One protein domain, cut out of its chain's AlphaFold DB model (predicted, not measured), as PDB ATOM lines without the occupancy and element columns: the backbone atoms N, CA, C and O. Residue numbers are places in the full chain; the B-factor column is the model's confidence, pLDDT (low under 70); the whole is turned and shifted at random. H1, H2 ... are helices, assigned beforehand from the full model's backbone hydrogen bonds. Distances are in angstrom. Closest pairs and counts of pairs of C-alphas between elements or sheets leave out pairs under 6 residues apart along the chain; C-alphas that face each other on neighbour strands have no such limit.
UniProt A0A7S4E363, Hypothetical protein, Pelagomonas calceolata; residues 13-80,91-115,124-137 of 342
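Overview. This is residues 13 to 80, 91 to 115 and 124 to 137 of the 342 residues of the protein "Hypothetical protein" of Pelagomonas calceolata (UniProt A0A7S4E363). Two parts lie along the longest axis: a small core in which the long helical hairpin of H2 and H3 has the short helix H1 packed steeply on it, and, away from that core, a loose pair of helices, H5 and H6, side by side and running opposite ways. Short H4 lies between the two parts, near H3 and joined by a tight link to H5. The printed part has 107 residues with six named helices, in the order H1 to H6, and no named strand; its class is all helix. It is only just loose, close to compact, with a radius of gyration of the C-alphas of 16.0 A and spans of 47 by 34 by 22 A.

Arrangement. H1, residues 13 to 19, and H2, residues 32 to 46, touch, with Leu 19 and Ala 38 as closest C-alphas, 5.5 A apart. They run the same way at a steep tilt of 69.8 degrees, only just short of about perpendicular. H1 also touches residues 60 to 67 of H3, residues 54 to 73; the closest C-alphas, of Ala 15 and Ala 63, are 4.2 A apart, at a steep tilt of 56 degrees, opposite ways. H2 and H3 form a helical hairpin at a shallow tilt of 14 degrees, opposite ways; their closest C-alphas, of Ala 46 and Phe 57, are 5.0 A apart. H4, residues 91 to 96, is close to but not clearly touching H3, about perpendicular at 87 degrees, with the C-alphas of Glu 65 and Phe 91 closest at 7.5 A. H4 and H5, residues 100 to 114, meet only through their link. H5 and H6, residues 124 to 137, are close but not clearly touching, at a shallow tilt of 24 degrees, opposite ways; their closest C-alphas, of Leu 108 and Ile 127, are 7.4 A apart. H5 and H6 are each apart from H1, H2 and H3. In H1, H2, H3, H5 and H6 every O i to N i+4 pair is within hydrogen-bond range; in H4 1 of 2 is.

Along the chain. H1 begins at C-alpha 13, (43.196, 8.769, 17.642). H2 measures 20.8 A from first to last C-alpha, and H3, the longest helix, 28.4 A, ending at C-alpha 73, (33.716, 11.553, 5.423). H5 measures 20.5 A and H6 20.0 A, ending at C-alpha 137, (14.564, 37.122, 17.955).

Size, cuts and confidence. The farthest C-alphas, of Ala 76 and Arg 125, are 47.5 A apart. Residues 81 to 90 and 116 to 123 are not printed; the gaps are 18.4 A from C-alpha 80 to 91 and 11.5 A from C-alpha 115 to 124. The link from H1 to H2, residues 20 to 31, is long. The model's mean pLDDT over the printed part is 80.1; residues 77 to 80 and 91 to 115 are under 70.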
ATOM      1  N   GLU A  13      42.999   9.306  16.289       92.25
ATOM      2  CA  GLU A  13      43.196   8.769  17.642       92.25
ATOM      3  C   GLU A  13      43.839   9.802  18.581       92.25
ATOM      4  O   GLU A  13      43.423   9.960  19.733       92.25
ATOM      5  N   ALA A  14      44.813  10.564  18.073       93.81
ATOM      6  CA  ALA A  14      45.457  11.641  18.815       93.81
ATOM      7  C   ALA A  14      44.482  12.798  19.082       93.81
ATOM      8  O   ALA A  14      44.484  13.356  20.180       93.81
ATOM      9  N   ALA A  15      43.606  13.120  18.126       94.88
ATOM     10  CA  ALA A  15      42.553  14.115  18.292       94.88
ATOM     11  C   ALA A  15      41.548  13.706  19.386       94.88
ATOM     12  O   ALA A  15      41.239  14.508  20.273       94.88
ATOM     13  N   CYS A  16      41.099  12.446  19.387       94.50
ATOM     14  CA  CYS A  16      40.223  11.897  20.425       94.50
ATOM     15  C   CYS A  16      40.886  11.935  21.808       94.50
ATOM     16  O   CYS A  16      40.271  12.392  22.776       94.50
ATOM     17  N   ALA A  17      42.159  11.537  21.899       95.94
ATOM     18  CA  ALA A  17      42.927  11.589  23.141       95.94
ATOM     19  C   ALA A  17      43.087  13.025  23.668       95.94
ATOM     20  O   ALA A  17      42.954  13.262  24.871       95.94
ATOM     21  N   LEU A  18      43.316  13.993  22.775       95.62
ATOM     22  CA  LEU A  18      43.499  15.401  23.125       95.62
ATOM     23  C   LEU A  18      42.211  16.033  23.676       95.62
ATOM     24  O   LEU A  18      42.267  16.823  24.621       95.62
ATOM     25  N   LEU A  19      41.044  15.634  23.157       95.25
ATOM     26  CA  LEU A  19      39.742  16.042  23.700       95.25
ATOM     27  C   LEU A  19      39.285  15.201  24.906       95.25
ATOM     28  O   LEU A  19      38.331  15.579  25.589       95.25
ATOM     29  N   GLY A  20      39.965  14.093  25.208       95.25
ATOM     30  CA  GLY A  20      39.582  13.166  26.275       95.25
ATOM     31  C   GLY A  20      38.306  12.380  25.962       95.25
ATOM     32  O   GLY A  20      37.554  12.044  26.879       95.25
ATOM     33  N   LEU A  21      38.045  12.130  24.679       94.81
ATOM     34  CA  LEU A  21      36.968  11.263  24.212       94.81
ATOM     35  C   LEU A  21      37.456   9.806  24.174       94.81
ATOM     36  O   LEU A  21      38.651   9.567  23.973       94.81
ATOM     37  N   PRO A  22      36.566   8.817  24.382       92.56
ATOM     38  CA  PRO A  22      36.935   7.423  24.188       92.56
ATOM     39  C   PRO A  22      37.376   7.225  22.735       92.56
ATOM     40  O   PRO A  22      36.695   7.665  21.811       92.56
ATOM     41  N   CYS A  23      38.522   6.572  22.540       81.00
ATOM     42  CA  CYS A  23      39.030   6.218  21.218       81.00
ATOM     43  C   CYS A  23      38.208   5.040  20.674       81.00
ATOM     44  O   CYS A  23      38.652   3.893  20.683       81.00
ATOM     45  N   ALA A  24      36.951   5.310  20.322       75.06
ATOM     46  CA  ALA A  24      36.105   4.364  19.621       75.06
ATOM     47  C   ALA A  24      36.651   4.166  18.201       75.06
ATOM     48  O   ALA A  24      37.203   5.089  17.600       75.06
ATOM     49  N   ALA A  25      36.509   2.951  17.670       71.62
ATOM     50  CA  ALA A  25      36.956   2.636  16.317       71.62
ATOM     51  C   ALA A  25      36.080   3.299  15.235       71.62
ATOM     52  O   ALA A  25      36.521   3.410  14.093       71.62
ATOM     53  N   ASP A  26      34.863   3.739  15.580       84.75
ATOM     54  CA  ASP A  26      33.921   4.373  14.655       84.75
ATOM     55  C   ASP A  26      33.629   5.835  15.065       84.75
ATOM     56  O   ASP A  26      33.115   6.074  16.164       84.75
ATOM     57  N   PRO A  27      33.902   6.833  14.199       87.12
ATOM     58  CA  PRO A  27      33.596   8.238  14.464       87.12
ATOM     59  C   PRO A  27      32.114   8.535  14.675       87.12
ATOM     60  O   PRO A  27      31.779   9.564  15.262       87.12
ATOM     61  N   ASN A  28      31.227   7.656  14.207       86.88
ATOM     62  CA  ASN A  28      29.785   7.840  14.332       86.88
ATOM     63  C   ASN A  28      29.248   7.511  15.730       86.88
ATOM     64  O   ASN A  28      28.147   7.941  16.063       86.88
ATOM     65  N   GLU A  29      30.014   6.796  16.561       89.94
ATOM     66  CA  GLU A  29      29.629   6.511  17.950       89.94
ATOM     67  C   GLU A  29      29.779   7.736  18.864       89.94
ATOM     68  O   GLU A  29      29.171   7.795  19.936       89.94
ATOM     69  N   ILE A  30      30.572   8.732  18.451       90.06
ATOM     70  CA  ILE A  30      30.745   9.969  19.207       90.06
ATOM     71  C   ILE A  30      29.533  10.873  18.964       90.06
ATOM     72  O   ILE A  30      29.347  11.463  17.893       90.06
ATOM     73  N   ASP A  31      28.720  11.001  20.006       91.31
ATOM     74  CA  ASP A  31      27.589  11.918  20.056       91.31
ATOM     75  C   ASP A  31      28.050  13.385  19.944       91.31
ATOM     76  O   ASP A  31      29.055  13.794  20.541       91.31
ATOM     77  N   ASP A  32      27.306  14.194  19.186       88.69
ATOM     78  CA  ASP A  32      27.678  15.584  18.897       88.69
ATOM     79  C   ASP A  32      27.719  16.427  20.173       88.69
ATOM     80  O   ASP A  32      28.612  17.261  20.352       88.69
ATOM     81  N   ASP A  33      26.828  16.153  21.127       86.00
ATOM     82  CA  ASP A  33      26.840  16.823  22.424       86.00
ATOM     83  C   ASP A  33      28.077  16.470  23.251       86.00
ATOM     84  O   ASP A  33      28.609  17.325  23.971       86.00
ATOM     85  N   GLN A  34      28.550  15.223  23.168       91.00
ATOM     86  CA  GLN A  34      29.764  14.789  23.855       91.00
ATOM     87  C   GLN A  34      30.999  15.452  23.252       91.00
ATOM     88  O   GLN A  34      31.812  15.995  24.005       91.00
ATOM     89  N   LEU A  35      31.096  15.505  21.920       92.25
ATOM     90  CA  LEU A  35      32.164  16.214  21.217       92.25
ATOM     91  C   LEU A  35      32.178  17.704  21.584       92.25
ATOM     92  O   LEU A  35      33.211  18.232  22.005       92.25
ATOM     93  N   LYS A  36      31.016  18.372  21.541       88.38
ATOM     94  CA  LYS A  36      30.867  19.786  21.929       88.38
ATOM     95  C   LYS A  36      31.239  20.028  23.396       88.38
ATOM     96  O   LYS A  36      31.806  21.069  23.734       88.38
ATOM     97  N   LYS A  37      30.909  19.111  24.313       88.75
ATOM     98  CA  LYS A  37      31.283  19.213  25.741       88.75
ATOM     99  C   LYS A  37      32.786  19.003  25.954       88.75
ATOM    100  O   LYS A  37      33.399  19.770  26.699       88.75
ATOM    101  N   ALA A  38      33.373  18.006  25.296       93.69
ATOM    102  CA  ALA A  38      34.795  17.687  25.377       93.69
ATOM    103  C   ALA A  38      35.661  18.824  24.820       93.69
ATOM    104  O   ALA A  38      36.560  19.303  25.514       93.69
ATOM    105  N   PHE A  39      35.304  19.346  23.641       93.88
ATOM    106  CA  PHE A  39      35.935  20.525  23.049       93.88
ATOM    107  C   PHE A  39      35.892  21.726  23.994       93.88
ATOM    108  O   PHE A  39      36.939  22.276  24.320       93.88
ATOM    109  N   ARG A  40      34.715  22.087  24.531       89.00
ATOM    110  CA  ARG A  40      34.581  23.208  25.482       89.00
ATOM    111  C   ARG A  40      35.489  23.050  26.704       89.00
ATOM    112  O   ARG A  40      36.144  24.005  27.120       89.00
ATOM    113  N   LYS A  41      35.557  21.844  27.274       92.44
ATOM    114  CA  LYS A  41      36.399  21.551  28.442       92.44
ATOM    115  C   LYS A  41      37.894  21.662  28.116       92.44
ATOM    116  O   LYS A  41      38.637  22.250  28.902       92.44
ATOM    117  N   ALA A  42      38.328  21.115  26.981       93.75
ATOM    118  CA  ALA A  42      39.719  21.166  26.534       93.75
ATOM    119  C   ALA A  42      40.143  22.595  26.157       93.75
ATOM    120  O   ALA A  42      41.188  23.067  26.605       93.75
ATOM    121  N   ALA A  43      39.286  23.317  25.435       91.31
ATOM    122  CA  ALA A  43      39.498  24.696  25.008       91.31
ATOM    123  C   ALA A  43      39.671  25.639  26.206       91.31
ATOM    124  O   ALA A  43      40.615  26.423  26.239       91.31
ATOM    125  N   LEU A  44      38.831  25.513  27.242       88.94
ATOM    126  CA  LEU A  44      38.965  26.303  28.472       88.94
ATOM    127  C   LEU A  44      40.279  26.039  29.214       88.94
ATOM    128  O   LEU A  44      40.816  26.951  29.837       88.94
ATOM    129  N   LYS A  45      40.796  24.807  29.166       92.75
ATOM    130  CA  LYS A  45      42.065  24.445  29.809       92.75
ATOM    131  C   LYS A  45      43.275  24.945  29.015       92.75
ATOM    132  O   LYS A  45      44.266  25.336  29.620       92.75
ATOM    133  N   ALA A  46      43.192  24.922  27.686       92.94
ATOM    134  CA  ALA A  46      44.265  25.337  26.783       92.94
ATOM    135  C   ALA A  46      44.266  26.846  26.469       92.94
ATOM    136  O   ALA A  46      45.180  27.327  25.810       92.94
ATOM    137  N   HIS A  47      43.264  27.599  26.930       91.62
ATOM    138  CA  HIS A  47      43.128  29.020  26.623       91.62
ATOM    139  C   HIS A  47      44.299  29.857  27.185       91.62
ATOM    140  O   HIS A  47      44.632  29.702  28.367       91.62
ATOM    141  N   PRO A  48      44.876  30.802  26.412       90.69
ATOM    142  CA  PRO A  48      46.033  31.596  26.838       90.69
ATOM    143  C   PRO A  48      45.785  32.404  28.119       90.69
ATOM    144  O   PRO A  48      46.613  32.401  29.027       90.69
ATOM    145  N   ASP A  49      44.596  32.995  28.266       87.62
ATOM    146  CA  ASP A  49      44.244  33.759  29.477       87.62
ATOM    147  C   ASP A  49      44.187  32.910  30.761       87.62
ATOM    148  O   ASP A  49      44.296  33.449  31.861       87.62
ATOM    149  N   LYS A  50      44.022  31.584  30.648       83.69
ATOM    150  CA  LYS A  50      43.994  30.650  31.790       83.69
ATOM    151  C   LYS A  50      45.341  29.963  32.025       83.69
ATOM    152  O   LYS A  50      45.418  29.018  32.807       83.69
ATOM    153  N   GLY A  51      46.396  30.456  31.374       85.50
ATOM    154  CA  GLY A  51      47.751  29.918  31.470       85.50
ATOM    155  C   GLY A  51      48.059  28.802  30.468       85.50
ATOM    156  O   GLY A  51      49.073  28.126  30.626       85.50
ATOM    157  N   GLY A  52      47.206  28.590  29.462       92.62
ATOM    158  CA  GLY A  52      47.533  27.759  28.303       92.62
ATOM    159  C   GLY A  52      48.435  28.488  27.298       92.62
ATOM    160  O   GLY A  52      48.729  29.672  27.451       92.62
ATOM    161  N   SER A  53      48.890  27.788  26.260       95.44
ATOM    162  CA  SER A  53      49.592  28.399  25.126       95.44
ATOM    163  C   SER A  53      48.659  28.528  23.924       95.44
ATOM    164  O   SER A  53      47.754  27.712  23.745       95.44
ATOM    165  N   ASP A  54      48.898  29.530  23.074       88.62
ATOM    166  CA  ASP A  54      48.141  29.696  21.822       88.62
ATOM    167  C   ASP A  54      48.240  28.436  20.944       88.62
ATOM    168  O   ASP A  54      47.247  27.964  20.395       88.62
ATOM    169  N   ASP A  55      49.416  27.803  20.919       92.38
ATOM    170  CA  ASP A  55      49.648  26.551  20.197       92.38
ATOM    171  C   ASP A  55      48.788  25.394  20.728       92.38
ATOM    172  O   ASP A  55      48.225  24.632  19.941       92.38
ATOM    173  N   ALA A  56      48.624  25.273  22.051       92.38
ATOM    174  CA  ALA A  56      47.769  24.243  22.642       92.38
ATOM    175  C   ALA A  56      46.294  24.471  22.283       92.38
ATOM    176  O   ALA A  56      45.566  23.519  22.005       92.38
ATOM    177  N   PHE A  57      45.849  25.729  22.246       90.06
ATOM    178  CA  PHE A  57      44.489  26.064  21.834       90.06
ATOM    179  C   PHE A  57      44.248  25.743  20.351       90.06
ATOM    180  O   PHE A  57      43.227  25.141  20.007       90.06
ATOM    181  N   ARG A  58      45.216  26.055  19.477       89.38
ATOM    182  CA  ARG A  58      45.172  25.675  18.054       89.38
ATOM    183  C   ARG A  58      45.099  24.160  17.865       89.38
ATOM    184  O   ARG A  58      44.315  23.699  17.041       89.38
ATOM    185  N   GLN A  59      45.838  23.383  18.659       92.31
ATOM    186  CA  GLN A  59      45.780  21.915  18.620       92.31
ATOM    187  C   GLN A  59      44.413  21.364  19.049       92.31
ATOM    188  O   GLN A  59      43.907  20.444  18.413       92.31
ATOM    189  N   VAL A  60      43.782  21.943  20.079       93.81
ATOM    190  CA  VAL A  60      42.413  21.575  20.493       93.81
ATOM    191  C   VAL A  60      41.404  21.847  19.375       93.81
ATOM    192  O   VAL A  60      40.523  21.018  19.129       93.81
ATOM    193  N   LYS A  61      41.540  22.979  18.674       89.94
ATOM    194  CA  LYS A  61      40.684  23.321  17.531       89.94
ATOM    195  C   LYS A  61      40.868  22.329  16.380       89.94
ATOM    196  O   LYS A  61      39.891  21.699  15.974       89.94
ATOM    197  N   ALA A  62      42.111  22.106  15.955       90.00
ATOM    198  CA  ALA A  62      42.446  21.156  14.896       90.00
ATOM    199  C   ALA A  62      41.981  19.724  15.226       90.00
ATOM    200  O   ALA A  62      41.477  19.017  14.356       90.00
ATOM    201  N   ALA A  63      42.070  19.306  16.495       93.56
ATOM    202  CA  ALA A  63      41.548  18.019  16.947       93.56
ATOM    203  C   ALA A  63      40.021  17.918  16.777       93.56
ATOM    204  O   ALA A  63      39.519  16.904  16.293       93.56
ATOM    205  N   SER A  64      39.271  18.966  17.131       92.31
ATOM    206  CA  SER A  64      37.812  18.967  16.952       92.31
ATOM    207  C   SER A  64      37.397  18.928  15.479       92.31
ATOM    208  O   SER A  64      36.512  18.155  15.118       92.31
ATOM    209  N   GLU A  65      38.081  19.686  14.619       89.81
ATOM    210  CA  GLU A  65      37.842  19.707  13.172       89.81
ATOM    211  C   GLU A  65      38.145  18.341  12.540       89.81
ATOM    212  O   GLU A  65      37.348  17.839  11.745       89.81
ATOM    213  N   CYS A  66      39.241  17.693  12.955       90.81
ATOM    214  CA  CYS A  66      39.598  16.342  12.520       90.81
ATOM    215  C   CYS A  66      38.475  15.334  12.816       90.81
ATOM    216  O   CYS A  66      38.095  14.557  11.939       90.81
ATOM    217  N   ILE A  67      37.889  15.381  14.018       91.00
ATOM    218  CA  ILE A  67      36.812  14.461  14.416       91.00
ATOM    219  C   ILE A  67      35.524  14.736  13.631       91.00
ATOM    220  O   ILE A  67      34.907  13.793  13.137       91.00
ATOM    221  N   VAL A  68      35.131  16.004  13.461       89.69
ATOM    222  CA  VAL A  68      33.943  16.374  12.666       89.69
ATOM    223  C   VAL A  68      34.102  15.921  11.212       89.69
ATOM    224  O   VAL A  68      33.186  15.329  10.635       89.69
ATOM    225  N   ARG A  69      35.287  16.127  10.626       86.00
ATOM    226  CA  ARG A  69      35.597  15.679   9.264       86.00
ATOM    227  C   ARG A  69      35.587  14.155   9.154       86.00
ATOM    228  O   ARG A  69      34.991  13.625   8.217       86.00
ATOM    229  N   ALA A  70      36.181  13.450  10.118       90.00
ATOM    230  CA  ALA A  70      36.167  11.989  10.167       90.00
ATOM    231  C   ALA A  70      34.744  11.425  10.301       90.00
ATOM    232  O   ALA A  70      34.447  10.389   9.714       90.00
ATOM    233  N   LYS A  71      33.843  12.117  11.008       89.38
ATOM    234  CA  LYS A  71      32.425  11.745  11.105       89.38
ATOM    235  C   LYS A  71      31.677  11.950   9.782       89.38
ATOM    236  O   LYS A  71      30.919  11.084   9.366       89.38
ATOM    237  N   LYS A  72      31.934  13.056   9.077       86.44
ATOM    238  CA  LYS A  72      31.285  13.372   7.789       86.44
ATOM    239  C   LYS A  72      31.776  12.498   6.628       86.44
ATOM    240  O   LYS A  72      30.981  12.121   5.772       86.44
ATOM    241  N   HIS A  73      33.074  12.193   6.581       84.81
ATOM    242  CA  HIS A  73      33.716  11.553   5.423       84.81
ATOM    243  C   HIS A  73      34.309  10.162   5.709       84.81
ATOM    244  O   HIS A  73      34.811   9.511   4.793       84.81
ATOM    245  N   GLY A  74      34.255   9.689   6.956       82.31
ATOM    246  CA  GLY A  74      34.942   8.478   7.406       82.31
ATOM    247  C   GLY A  74      36.431   8.709   7.704       82.31
ATOM    248  O   GLY A  74      37.063   9.630   7.181       82.31
ATOM    249  N   ILE A  75      37.023   7.835   8.531       76.31
ATOM    250  CA  ILE A  75      38.428   7.941   8.987       76.31
ATOM    251  C   ILE A  75      39.410   7.959   7.802       76.31
ATOM    252  O   ILE A  75      40.396   8.691   7.821       76.31
ATOM    253  N   ALA A  76      39.125   7.186   6.747       71.38
ATOM    254  CA  ALA A  76      40.017   7.026   5.597       71.38
ATOM    255  C   ALA A  76      40.249   8.325   4.800       71.38
ATOM    256  O   ALA A  76      41.292   8.466   4.168       71.38
ATOM    257  N   HIS A  77      39.309   9.275   4.850       61.88
ATOM    258  CA  HIS A  77      39.397  10.547   4.129       61.88
ATOM    259  C   HIS A  77      39.875  11.719   4.997       61.88
ATOM    260  O   HIS A  77      40.122  12.802   4.472       61.88
ATOM    261  N   ALA A  78      40.058  11.520   6.308       62.06
ATOM    262  CA  ALA A  78      40.501  12.580   7.214       62.06
ATOM    263  C   ALA A  78      41.947  13.047   6.939       62.06
ATOM    264  O   ALA A  78      42.266  14.207   7.190       62.06
ATOM    265  N   ALA A  79      42.803  12.173   6.390       64.06
ATOM    266  CA  ALA A  79      44.223  12.457   6.155       64.06
ATOM    267  C   ALA A  79      44.547  13.076   4.777       64.06
ATOM    268  O   ALA A  79      45.596  13.696   4.637       64.06
ATOM    269  N   ASP A  80      43.671  12.926   3.773       59.84
ATOM    270  CA  ASP A  80      43.971  13.260   2.363       59.84
ATOM    271  C   ASP A  80      43.330  14.590   1.876       59.84
ATOM    272  O   ASP A  80      43.460  14.939   0.707       59.84
ATOM    273  N   PHE A  91      32.336  24.864   9.785       58.84
ATOM    274  CA  PHE A  91      32.588  24.751  11.227       58.84
ATOM    275  C   PHE A  91      31.689  25.697  12.033       58.84
ATOM    276  O   PHE A  91      31.177  25.291  13.070       58.84
ATOM    277  N   GLU A  92      31.437  26.911  11.531       55.91
ATOM    278  CA  GLU A  92      30.530  27.888  12.158       55.91
ATOM    279  C   GLU A  92      29.090  27.330  12.197       55.91
ATOM    280  O   GLU A  92      28.503  27.172  13.267       55.91
ATOM    281  N   ALA A  93      28.601  26.796  11.070       59.38
ATOM    282  CA  ALA A  93      27.263  26.205  10.960       59.38
ATOM    283  C   ALA A  93      26.981  25.049  11.949       59.38
ATOM    284  O   ALA A  93      25.843  24.867  12.379       59.38
ATOM    285  N   PHE A  94      27.998  24.276  12.353       63.03
ATOM    286  CA  PHE A  94      27.830  23.183  13.323       63.03
ATOM    287  C   PHE A  94      27.545  23.679  14.756       63.03
ATOM    288  O   PHE A  94      26.986  22.940  15.583       63.03
ATOM    289  N   PHE A  95      27.914  24.923  15.074       60.50
ATOM    290  CA  PHE A  95      27.668  25.548  16.375       60.50
ATOM    291  C   PHE A  95      26.501  26.553  16.366       60.50
ATOM    292  O   PHE A  95      25.940  26.796  17.437       60.50
ATOM    293  N   ASP A  96      26.069  27.027  15.195       52.91
ATOM    294  CA  ASP A  96      25.134  28.155  15.062       52.91
ATOM    295  C   ASP A  96      23.634  27.800  15.153       52.91
ATOM    296  O   ASP A  96      22.823  28.655  15.507       52.91
ATOM    297  N   GLU A  97      23.205  26.563  14.868       55.84
ATOM    298  CA  GLU A  97      21.758  26.298  14.685       55.84
ATOM    299  C   GLU A  97      20.961  26.155  16.004       55.84
ATOM    300  O   GLU A  97      19.763  26.433  16.048       55.84
ATOM    301  N   GLU A  98      21.626  25.807  17.112       56.00
ATOM    302  CA  GLU A  98      20.977  25.652  18.433       56.00
ATOM    303  C   GLU A  98      21.914  25.961  19.624       56.00
ATOM    304  O   GLU A  98      21.521  25.890  20.791       56.00
ATOM    305  N   GLY A  99      23.176  26.312  19.343       50.78
ATOM    306  CA  GLY A  99      24.224  26.532  20.341       50.78
ATOM    307  C   GLY A  99      24.356  27.970  20.838       50.78
ATOM    308  O   GLY A  99      24.960  28.170  21.893       50.78
ATOM    309  N   ASP A 100      23.779  28.949  20.140       52.53
ATOM    310  CA  ASP A 100      23.975  30.374  20.429       52.53
ATOM    311  C   ASP A 100      23.357  30.828  21.751       52.53
ATOM    312  O   ASP A 100      23.964  31.626  22.461       52.53
ATOM    313  N   ASP A 101      22.213  30.275  22.157       60.56
ATOM    314  CA  ASP A 101      21.574  30.659  23.422       60.56
ATOM    315  C   ASP A 101      22.350  30.102  24.628       60.56
ATOM    316  O   ASP A 101      22.563  30.795  25.624       60.56
ATOM    317  N   ILE A 102      22.887  28.884  24.502       59.72
ATOM    318  CA  ILE A 102      23.693  28.234  25.542       59.72
ATOM    319  C   ILE A 102      25.118  28.802  25.564       59.72
ATOM    320  O   ILE A 102      25.692  28.957  26.640       59.72
ATOM    321  N   MET A 103      25.713  29.143  24.416       59.59
ATOM    322  CA  MET A 103      27.010  29.825  24.370       59.59
ATOM    323  C   MET A 103      26.908  31.270  24.841       59.59
ATOM    324  O   MET A 103      27.788  31.710  25.576       59.59
ATOM    325  N   ALA A 104      25.833  31.989  24.513       59.62
ATOM    326  CA  ALA A 104      25.565  33.305  25.074       59.62
ATOM    327  C   ALA A 104      25.405  33.219  26.593       59.62
ATOM    328  O   ALA A 104      26.070  33.974  27.297       59.62
ATOM    329  N   GLU A 105      24.615  32.273  27.111       60.44
ATOM    330  CA  GLU A 105      24.405  32.080  28.549       60.44
ATOM    331  C   GLU A 105      25.682  31.621  29.275       60.44
ATOM    332  O   GLU A 105      25.992  32.135  30.347       60.44
ATOM    333  N   ILE A 106      26.480  30.717  28.694       62.75
ATOM    334  CA  ILE A 106      27.758  30.263  29.269       62.75
ATOM    335  C   ILE A 106      28.815  31.370  29.209       62.75
ATOM    336  O   ILE A 106      29.532  31.549  30.191       62.75
ATOM    337  N   ILE A 107      28.898  32.150  28.124       64.00
ATOM    338  CA  ILE A 107      29.774  33.329  28.049       64.00
ATOM    339  C   ILE A 107      29.327  34.373  29.082       64.00
ATOM    340  O   ILE A 107      30.168  34.895  29.809       64.00
ATOM    341  N   LEU A 108      28.025  34.649  29.209       62.16
ATOM    342  CA  LEU A 108      27.464  35.556  30.218       62.16
ATOM    343  C   LEU A 108      27.781  35.085  31.645       62.16
ATOM    344  O   LEU A 108      28.288  35.862  32.453       62.16
ATOM    345  N   ARG A 109      27.563  33.800  31.937       59.56
ATOM    346  CA  ARG A 109      27.780  33.187  33.254       59.56
ATOM    347  C   ARG A 109      29.265  33.036  33.599       59.56
ATOM    348  O   ARG A 109      29.633  33.165  34.766       59.56
ATOM    349  N   MET A 110      30.134  32.829  32.604       59.56
ATOM    350  CA  MET A 110      31.593  32.925  32.755       59.56
ATOM    351  C   MET A 110      32.023  34.354  33.084       59.56
ATOM    352  O   MET A 110      32.800  34.557  34.014       59.56
ATOM    353  N   TYR A 111      31.481  35.352  32.384       55.88
ATOM    354  CA  TYR A 111      31.809  36.756  32.631       55.88
ATOM    355  C   TYR A 111      31.341  37.252  34.008       55.88
ATOM    356  O   TYR A 111      32.033  38.060  34.636       55.88
ATOM    357  N   GLU A 112      30.199  36.768  34.497       63.66
ATOM    358  CA  GLU A 112      29.660  37.103  35.821       63.66
ATOM    359  C   GLU A 112      30.428  36.433  36.972       63.66
ATOM    360  O   GLU A 112      30.638  37.073  38.002       63.66
ATOM    361  N   MET A 113      30.912  35.196  36.794       55.22
ATOM    362  CA  MET A 113      31.740  34.518  37.805       55.22
ATOM    363  C   MET A 113      33.195  35.014  37.843       55.22
ATOM    364  O   MET A 113      33.777  35.073  38.924       55.22
ATOM    365  N   GLU A 114      33.799  35.392  36.710       53.12
ATOM    366  CA  GLU A 114      35.214  35.816  36.658       53.12
ATOM    367  C   GLU A 114      35.437  37.287  37.048       53.12
ATOM    368  O   GLU A 114      36.560  37.681  37.363       53.12
ATOM    369  N   THR A 115      34.388  38.114  37.109       47.59
ATOM    370  CA  THR A 115      34.519  39.536  37.469       47.59
ATOM    371  C   THR A 115      33.830  39.899  38.781       47.59
ATOM    372  O   THR A 115      33.047  40.841  38.864       47.59
ATOM    373  N   ARG A 124      29.588  45.498  29.457       73.81
ATOM    374  CA  ARG A 124      28.196  45.577  29.948       73.81
ATOM    375  C   ARG A 124      27.212  46.046  28.871       73.81
ATOM    376  O   ARG A 124      26.087  45.562  28.832       73.81
ATOM    377  N   ARG A 125      27.629  46.972  27.994       81.12
ATOM    378  CA  ARG A 125      26.813  47.403  26.845       81.12
ATOM    379  C   ARG A 125      26.631  46.275  25.833       81.12
ATOM    380  O   ARG A 125      25.498  45.957  25.511       81.12
ATOM    381  N   LYS A 126      27.718  45.601  25.439       79.81
ATOM    382  CA  LYS A 126      27.653  44.465  24.500       79.81
ATOM    383  C   LYS A 126      26.751  43.334  24.998       79.81
ATOM    384  O   LYS A 126      25.973  42.801  24.219       79.81
ATOM    385  N   ILE A 127      26.833  43.003  26.288       76.44
ATOM    386  CA  ILE A 127      25.965  41.997  26.911       76.44
ATOM    387  C   ILE A 127      24.494  42.424  26.830       76.44
ATOM    388  O   ILE A 127      23.653  41.641  26.397       76.44
ATOM    389  N   ARG A 128      24.179  43.675  27.188       81.94
ATOM    390  CA  ARG A 128      22.813  44.206  27.083       81.94
ATOM    391  C   ARG A 128      22.292  44.141  25.645       81.94
ATOM    392  O   ARG A 128      21.163  43.717  25.438       81.94
ATOM    393  N   ASP A 129      23.117  44.517  24.673       84.81
ATOM    394  CA  ASP A 129      22.747  44.494  23.255       84.81
ATOM    395  C   ASP A 129      22.562  43.065  22.720       84.81
ATOM    396  O   ASP A 129      21.770  42.847  21.805       84.81
ATOM    397  N   LEU A 130      23.289  42.083  23.265       79.31
ATOM    398  CA  LEU A 130      23.105  40.667  22.941       79.31
ATOM    399  C   LEU A 130      21.769  40.153  23.493       79.31
ATOM    400  O   LEU A 130      20.965  39.629  22.732       79.31
ATOM    401  N   VAL A 131      21.502  40.379  24.783       80.38
ATOM    402  CA  VAL A 131      20.244  39.980  25.439       80.38
ATOM    403  C   VAL A 131      19.038  40.604  24.737       80.38
ATOM    404  O   VAL A 131      18.038  39.937  24.486       80.38
ATOM    405  N   GLU A 132      19.141  41.876  24.363       86.81
ATOM    406  CA  GLU A 132      18.089  42.580  23.635       86.81
ATOM    407  C   GLU A 132      17.879  42.014  22.217       86.81
ATOM    408  O   GLU A 132      16.742  41.908  21.755       86.81
ATOM    409  N   ARG A 133      18.949  41.603  21.519       83.06
ATOM    410  CA  ARG A 133      18.837  40.910  20.223       83.06
ATOM    411  C   ARG A 133      18.161  39.547  20.356       83.06
ATOM    412  O   ARG A 133      17.274  39.258  19.556       83.06
ATOM    413  N   LEU A 134      18.526  38.759  21.368       80.69
ATOM    414  CA  LEU A 134      17.893  37.465  21.645       80.69
ATOM    415  C   LEU A 134      16.405  37.637  21.944       80.69
ATOM    416  O   LEU A 134      15.569  36.993  21.318       80.69
ATOM    417  N   ARG A 135      16.055  38.609  22.791       85.88
ATOM    418  CA  ARG A 135      14.660  38.934  23.089       85.88
ATOM    419  C   ARG A 135      13.862  39.295  21.829       85.88
ATOM    420  O   ARG A 135      12.751  38.803  21.651       85.88
ATOM    421  N   ARG A 136      14.412  40.124  20.933       90.44
ATOM    422  CA  ARG A 136      13.755  40.467  19.655       90.44
ATOM    423  C   ARG A 136      13.615  39.261  18.731       90.44
ATOM    424  O   ARG A 136      12.599  39.141  18.052       90.44
ATOM    425  N   SER A 137      14.612  38.377  18.711       86.81
ATOM    426  CA  SER A 137      14.564  37.122  17.955       86.81
ATOM    427  C   SER A 137      13.439  36.215  18.465       86.81
ATOM    428  O   SER A 137      12.600  35.770  17.681       86.81
TER     429      SER A 137